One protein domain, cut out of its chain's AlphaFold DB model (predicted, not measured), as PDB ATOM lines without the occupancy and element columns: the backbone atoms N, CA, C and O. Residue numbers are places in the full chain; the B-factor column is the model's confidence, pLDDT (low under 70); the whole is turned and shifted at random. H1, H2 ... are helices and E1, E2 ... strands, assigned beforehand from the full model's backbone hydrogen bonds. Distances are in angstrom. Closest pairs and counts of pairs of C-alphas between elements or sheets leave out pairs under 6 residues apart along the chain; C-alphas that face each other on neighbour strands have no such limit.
ATOM      1  N   VAL A  28       0.477  37.008 -72.915       97.62
ATOM      2  CA  VAL A  28       1.091  35.874 -73.603       97.62
ATOM      3  C   VAL A  28       1.155  36.172 -75.096       97.62
ATOM      4  O   VAL A  28       0.154  36.510 -75.720       97.62
ATOM      5  N   TYR A  29       2.334  36.037 -75.690       97.44
ATOM      6  CA  TYR A  29       2.560  36.330 -77.102       97.44
ATOM      7  C   TYR A  29       2.466  35.062 -77.957       97.44
ATOM      8  O   TYR A  29       2.957  33.999 -77.567       97.44
ATOM      9  N   THR A  30       1.883  35.183 -79.151       97.38
ATOM     10  CA  THR A  30       1.836  34.120 -80.167       97.38
ATOM     11  C   THR A  30       2.182  34.659 -81.556       97.38
ATOM     12  O   THR A  30       1.746  35.744 -81.938       97.38
ATOM     13  N   GLU A  31       3.011  33.924 -82.302       96.19
ATOM     14  CA  GLU A  31       3.378  34.260 -83.679       96.19
ATOM     15  C   GLU A  31       3.736  33.000 -84.484       96.19
ATOM     16  O   GLU A  31       4.630  32.232 -84.111       96.19
ATOM     17  N   PHE A  32       3.077  32.816 -85.627       95.00
ATOM     18  CA  PHE A  32       3.276  31.665 -86.498       95.00
ATOM     19  C   PHE A  32       4.652  31.705 -87.186       95.00
ATOM     20  O   PHE A  32       4.932  32.539 -88.048       95.00
ATOM     21  N   THR A  33       5.543  30.804 -86.769       89.94
ATOM     22  CA  THR A  33       6.988  30.860 -87.075       89.94
ATOM     23  C   THR A  33       7.651  29.491 -87.273       89.94
ATOM     24  O   THR A  33       8.650  29.390 -87.981       89.94
ATOM     25  N   GLY A  34       7.105  28.432 -86.670       79.94
ATOM     26  CA  GLY A  34       7.634  27.064 -86.657       79.94
ATOM     27  C   GLY A  34       6.797  26.026 -87.417       79.94
ATOM     28  O   GLY A  34       7.179  24.856 -87.439       79.94
ATOM     29  N   GLY A  35       5.680  26.421 -88.036       86.56
ATOM     30  CA  GLY A  35       4.814  25.539 -88.829       86.56
ATOM     31  C   GLY A  35       3.635  24.937 -88.053       86.56
ATOM     32  O   GLY A  35       3.579  24.974 -86.826       86.56
ATOM     33  N   ASN A  36       2.659  24.383 -88.778       87.31
ATOM     34  CA  ASN A  36       1.298  24.097 -88.290       87.31
ATOM     35  C   ASN A  36       1.156  23.037 -87.180       87.31
ATOM     36  O   ASN A  36       0.068  22.901 -86.633       87.31
ATOM     37  N   SER A  37       2.218  22.308 -86.840       86.75
ATOM     38  CA  SER A  37       2.212  21.268 -85.794       86.75
ATOM     39  C   SER A  37       3.314  21.466 -84.742       86.75
ATOM     40  O   SER A  37       3.665  20.525 -84.033       86.75
ATOM     41  N   SER A  38       3.910  22.661 -84.669       90.75
ATOM     42  CA  SER A  38       5.052  22.945 -83.794       90.75
ATOM     43  C   SER A  38       4.603  23.620 -82.495       90.75
ATOM     44  O   SER A  38       4.311  24.813 -82.482       90.75
ATOM     45  N   SER A  39       4.540  22.864 -81.398       91.69
ATOM     46  CA  SER A  39       4.344  23.433 -80.056       91.69
ATOM     47  C   SER A  39       5.693  23.935 -79.532       91.69
ATOM     48  O   SER A  39       6.480  23.196 -78.935       91.69
ATOM     49  N   THR A  40       6.020  25.177 -79.886       93.00
ATOM     50  CA  THR A  40       7.291  25.847 -79.582       93.00
ATOM     51  C   THR A  40       7.059  27.293 -79.162       93.00
ATOM     52  O   THR A  40       6.062  27.905 -79.538       93.00
ATOM     53  N   GLY A  41       7.997  27.830 -78.378       94.19
ATOM     54  CA  GLY A  41       7.869  29.115 -77.689       94.19
ATOM     55  C   GLY A  41       7.674  28.936 -76.182       94.19
ATOM     56  O   GLY A  41       7.574  27.817 -75.679       94.19
ATOM     57  N   ASN A  42       7.657  30.048 -75.452       95.19
ATOM     58  CA  ASN A  42       7.364  30.102 -74.016       95.19
ATOM     59  C   ASN A  42       6.385  31.231 -73.642       95.19
ATOM     60  O   ASN A  42       6.236  31.543 -72.463       95.19
ATOM     61  N   GLY A  43       5.762  31.866 -74.639       94.94
ATOM     62  CA  GLY A  43       4.782  32.934 -74.448       94.94
ATOM     63  C   GLY A  43       5.362  34.323 -74.196       94.94
ATOM     64  O   GLY A  43       4.589  35.272 -74.129       94.94
ATOM     65  N   THR A  44       6.684  34.487 -74.086       95.25
ATOM     66  CA  THR A  44       7.307  35.821 -74.005       95.25
ATOM     67  C   THR A  44       7.362  36.488 -75.377       95.25
ATOM     68  O   THR A  44       7.395  35.814 -76.403       95.25
ATOM     69  N   GLU A  45       7.450  37.817 -75.416       93.31
ATOM     70  CA  GLU A  45       7.570  38.586 -76.663       93.31
ATOM     71  C   GLU A  45       8.779  38.150 -77.524       93.31
ATOM     72  O   GLU A  45       8.727  38.205 -78.752       93.31
ATOM     73  N   GLN A  46       9.863  37.692 -76.888       94.31
ATOM     74  CA  GLN A  46      11.089  37.234 -77.554       94.31
ATOM     75  C   GLN A  46      11.053  35.745 -77.943       94.31
ATOM     76  O   GLN A  46      11.929  35.283 -78.675       94.31
ATOM     77  N   SER A  47      10.069  34.978 -77.462       95.19
ATOM     78  CA  SER A  47       9.849  33.577 -77.839       95.19
ATOM     79  C   SER A  47       8.347  33.243 -77.787       95.19
ATOM     80  O   SER A  47       7.904  32.473 -76.925       95.19
ATOM     81  N   PRO A  48       7.543  33.853 -78.680       96.50
ATOM     82  CA  PRO A  48       6.096  33.683 -78.687       96.50
ATOM     83  C   PRO A  48       5.711  32.233 -78.993       96.50
ATOM     84  O   PRO A  48       6.453  31.512 -79.660       96.50
ATOM     85  N   TYR A  49       4.540  31.802 -78.523       97.56
ATOM     86  CA  TYR A  49       4.003  30.487 -78.873       97.56
ATOM     87  C   TYR A  49       3.641  30.420 -80.359       97.56
ATOM     88  O   TYR A  49       2.927  31.281 -80.873       97.56
ATOM     89  N   ASN A  50       4.100  29.386 -81.058       96.12
ATOM     90  CA  ASN A  50       3.821  29.217 -82.485       96.12
ATOM     91  C   ASN A  50       2.358  28.834 -82.785       96.12
ATOM     92  O   ASN A  50       1.836  29.204 -83.838       96.12
ATOM     93  N   LEU A  51       1.704  28.103 -81.877       95.88
ATOM     94  CA  LEU A  51       0.283  27.768 -81.961       95.88
ATOM     95  C   LEU A  51      -0.526  28.658 -81.016       95.88
ATOM     96  O   LEU A  51      -0.116  28.917 -79.882       95.88
ATOM     97  N   PHE A  52      -1.695  29.101 -81.475       97.00
ATOM     98  CA  PHE A  52      -2.592  29.936 -80.679       97.00
ATOM     99  C   PHE A  52      -3.150  29.167 -79.472       97.00
ATOM    100  O   PHE A  52      -3.332  29.736 -78.398       97.00
ATOM    101  N   GLU A  53      -3.379  27.860 -79.618       95.88
ATOM    102  CA  GLU A  53      -3.866  26.982 -78.554       95.88
ATOM    103  C   GLU A  53      -2.893  26.916 -77.370       95.88
ATOM    104  O   GLU A  53      -3.335  26.881 -76.225       95.88
ATOM    105  N   ASP A  54      -1.580  26.957 -77.615       96.31
ATOM    106  CA  ASP A  54      -0.572  26.975 -76.548       96.31
ATOM    107  C   ASP A  54      -0.628  28.293 -75.758       96.31
ATOM    108  O   ASP A  54      -0.601  28.276 -74.525       96.31
ATOM    109  N   ALA A  55      -0.816  29.425 -76.445       97.12
ATOM    110  CA  ALA A  55      -1.020  30.721 -75.799       97.12
ATOM    111  C   ALA A  55      -2.341  30.785 -75.012       97.12
ATOM    112  O   ALA A  55      -2.353  31.240 -73.868       97.12
ATOM    113  N   LEU A  56      -3.436  30.268 -75.581       97.31
ATOM    114  CA  LEU A  56      -4.737  30.172 -74.914       97.31
ATOM    115  C   LEU A  56      -4.700  29.232 -73.698       97.31
ATOM    116  O   LEU A  56      -5.365  29.493 -72.694       97.31
ATOM    117  N   ASN A  57      -3.903  28.164 -73.742       96.50
ATOM    118  CA  ASN A  57      -3.668  27.296 -72.590       96.50
ATOM    119  C   ASN A  57      -2.853  28.011 -71.498       96.50
ATOM    120  O   ASN A  57      -3.215  27.905 -70.324       96.50
ATOM    121  N   ALA A  58      -1.813  28.762 -71.874       96.38
ATOM    122  CA  ALA A  58      -0.876  29.404 -70.952       96.38
ATOM    123  C   ALA A  58      -1.391  30.687 -70.272       96.38
ATOM    124  O   ALA A  58      -1.075  30.903 -69.105       96.38
ATOM    125  N   VAL A  59      -2.174  31.527 -70.960       97.25
ATOM    126  CA  VAL A  59      -2.682  32.803 -70.408       97.25
ATOM    127  C   VAL A  59      -3.611  32.568 -69.209       97.25
ATOM    128  O   VAL A  59      -4.457  31.673 -69.259       97.25
ATOM    129  N   GLU A  60      -3.488  33.329 -68.119       96.12
ATOM    130  CA  GLU A  60      -4.415  33.179 -66.981       96.12
ATOM    131  C   GLU A  60      -5.781  33.823 -67.293       96.12
ATOM    132  O   GLU A  60      -5.904  34.627 -68.221       96.12
ATOM    133  N   ASP A  61      -6.822  33.486 -66.527       96.69
ATOM    134  CA  ASP A  61      -8.150  34.087 -66.709       96.69
ATOM    135  C   ASP A  61      -8.120  35.606 -66.448       96.69
ATOM    136  O   ASP A  61      -7.521  36.074 -65.480       96.69
ATOM    137  N   GLY A  62      -8.730  36.382 -67.344       96.00
ATOM    138  CA  GLY A  62      -8.629  37.843 -67.399       96.00
ATOM    139  C   GLY A  62      -7.401  38.377 -68.153       96.00
ATOM    140  O   GLY A  62      -7.216  39.592 -68.213       96.00
ATOM    141  N   GLY A  63      -6.552  37.506 -68.711       97.38
ATOM    142  CA  GLY A  63      -5.309  37.885 -69.389       97.38
ATOM    143  C   GLY A  63      -5.442  38.339 -70.844       97.38
ATOM    144  O   GLY A  63      -6.530  38.410 -71.424       97.38
ATOM    145  N   THR A  64      -4.290  38.639 -71.446       98.00
ATOM    146  CA  THR A  64      -4.173  39.106 -72.834       98.00
ATOM    147  C   THR A  64      -3.337  38.147 -73.682       98.00
ATOM    148  O   THR A  64      -2.272  37.700 -73.264       98.00
ATOM    149  N   ILE A  65      -3.799  37.862 -74.900       98.38
ATOM    150  CA  ILE A  65      -3.049  37.174 -75.952       98.38
ATOM    151  C   ILE A  65      -2.658  38.210 -77.014       98.38
ATOM    152  O   ILE A  65      -3.523  38.776 -77.686       98.38
ATOM    153  N   CYS A  66      -1.358  38.456 -77.180       97.69
ATOM    154  CA  CYS A  66      -0.824  39.375 -78.185       97.69
ATOM    155  C   CYS A  66      -0.371  38.624 -79.445       97.69
ATOM    156  O   CYS A  66       0.512  37.766 -79.385       97.69
ATOM    157  N   ILE A  67      -0.949  38.983 -80.591       98.12
ATOM    158  CA  ILE A  67      -0.636  38.407 -81.904       98.12
ATOM    159  C   ILE A  67       0.550  39.149 -82.535       98.12
ATOM    160  O   ILE A  67       0.535  40.378 -82.635       98.12
ATOM    161  N   GLY A  68       1.578  38.410 -82.956       95.50
ATOM    162  CA  GLY A  68       2.732  38.941 -83.686       95.50
ATOM    163  C   GLY A  68       2.430  39.316 -85.143       95.50
ATOM    164  O   GLY A  68       1.380  38.986 -85.691       95.50
ATOM    165  N   GLU A  69       3.382  39.985 -85.794       92.94
ATOM    166  CA  GLU A  69       3.218  40.547 -87.147       92.94
ATOM    167  C   GLU A  69       2.949  39.477 -88.218       92.94
ATOM    168  O   GLU A  69       2.266  39.750 -89.203       92.94
ATOM    169  N   LYS A  70       3.450  38.247 -88.025       93.19
ATOM    170  CA  LYS A  70       3.216  37.110 -88.940       93.19
ATOM    171  C   LYS A  70       1.893  36.370 -88.688       93.19
ATOM    172  O   LYS A  70       1.669  35.322 -89.289       93.19
ATOM    173  N   GLY A  71       1.037  36.883 -87.805       95.19
ATOM    174  CA  GLY A  71      -0.223  36.240 -87.450       95.19
ATOM    175  C   GLY A  71      -0.085  35.073 -86.480       95.19
ATOM    176  O   GLY A  71       1.005  34.733 -86.015       95.19
ATOM    177  N   ALA A  72      -1.224  34.466 -86.166       96.12
ATOM    178  CA  ALA A  72      -1.341  33.283 -85.324       96.12
ATOM    179  C   ALA A  72      -2.109  32.176 -86.049       96.12
ATOM    180  O   ALA A  72      -2.826  32.409 -87.024       96.12
ATOM    181  N   PHE A  73      -1.955  30.949 -85.563       95.75
ATOM    182  CA  PHE A  73      -2.476  29.763 -86.225       95.75
ATOM    183  C   PHE A  73      -3.135  28.838 -85.206       95.75
ATOM    184  O   PHE A  73      -2.495  28.438 -84.236       95.75
ATOM    185  N   VAL A  74      -4.401  28.501 -85.452       94.75
ATOM    186  CA  VAL A  74      -5.169  27.484 -84.728       94.75
ATOM    187  C   VAL A  74      -5.246  26.259 -85.627       94.75
ATOM    188  O   VAL A  74      -5.839  26.307 -86.711       94.75
ATOM    189  N   ASN A  75      -4.647  25.153 -85.200       90.75
ATOM    190  CA  ASN A  75      -4.638  23.923 -85.977       90.75
ATOM    191  C   ASN A  75      -5.929  23.112 -85.753       90.75
ATOM    192  O   ASN A  75      -6.709  23.355 -84.832       90.75
TER     193      ASN A  75
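This is residues 28 to 75 of the 710 residues of an uncharacterized protein of uncultured Clostridium sp (UniProt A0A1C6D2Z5). This is a small domain with little regular structure: one short helix, H1, packs on a pair of parallel strands, E1 and E2, with E3 near one end of H1 and a long loop, residues 31 to 51, joining E1 to H1. The 48 printed residues run E1, H1, E2, E3, a mixed class with 18 residues in named elements. The whole is compact, radius of gyration of the C-alphas 9.3 A, spanning 28 by 19 by 15 A.

E1, residues 28 to 30, and E2, residues 63 to 67, are parallel neighbours at 23 degrees; N 28 and O 64 are 2.9 A apart, within hydrogen-bond range. With H1, residues 52 to 58, they form a strand-helix-strand unit, two parallel strands with a helix between along the chain, its crossover right-handed. The closest C-alphas of E1 and H1, Val 28 and Ala 55, are 6.0 A apart. In H1 every O i to N i+4 pair is within hydrogen-bond range. E3, residues 72 to 74, pairs with no named strand; its closest C-alpha to H1, Val 74, is 5.4 A from that of Phe 52.

E1 begins at C-alpha 28 (1.091, 35.874, -73.603). H1 is 9.9 A long, E2 13.4 A. E3 ends at C-alpha 74 (-5.169, 27.484, -84.728).

The C-alphas farthest apart, Gly 35 and Gly 62, are 28.1 A apart. The printed part has no cut. The link E1 to H1 is long. No printed residue is under 70 in pLDDT.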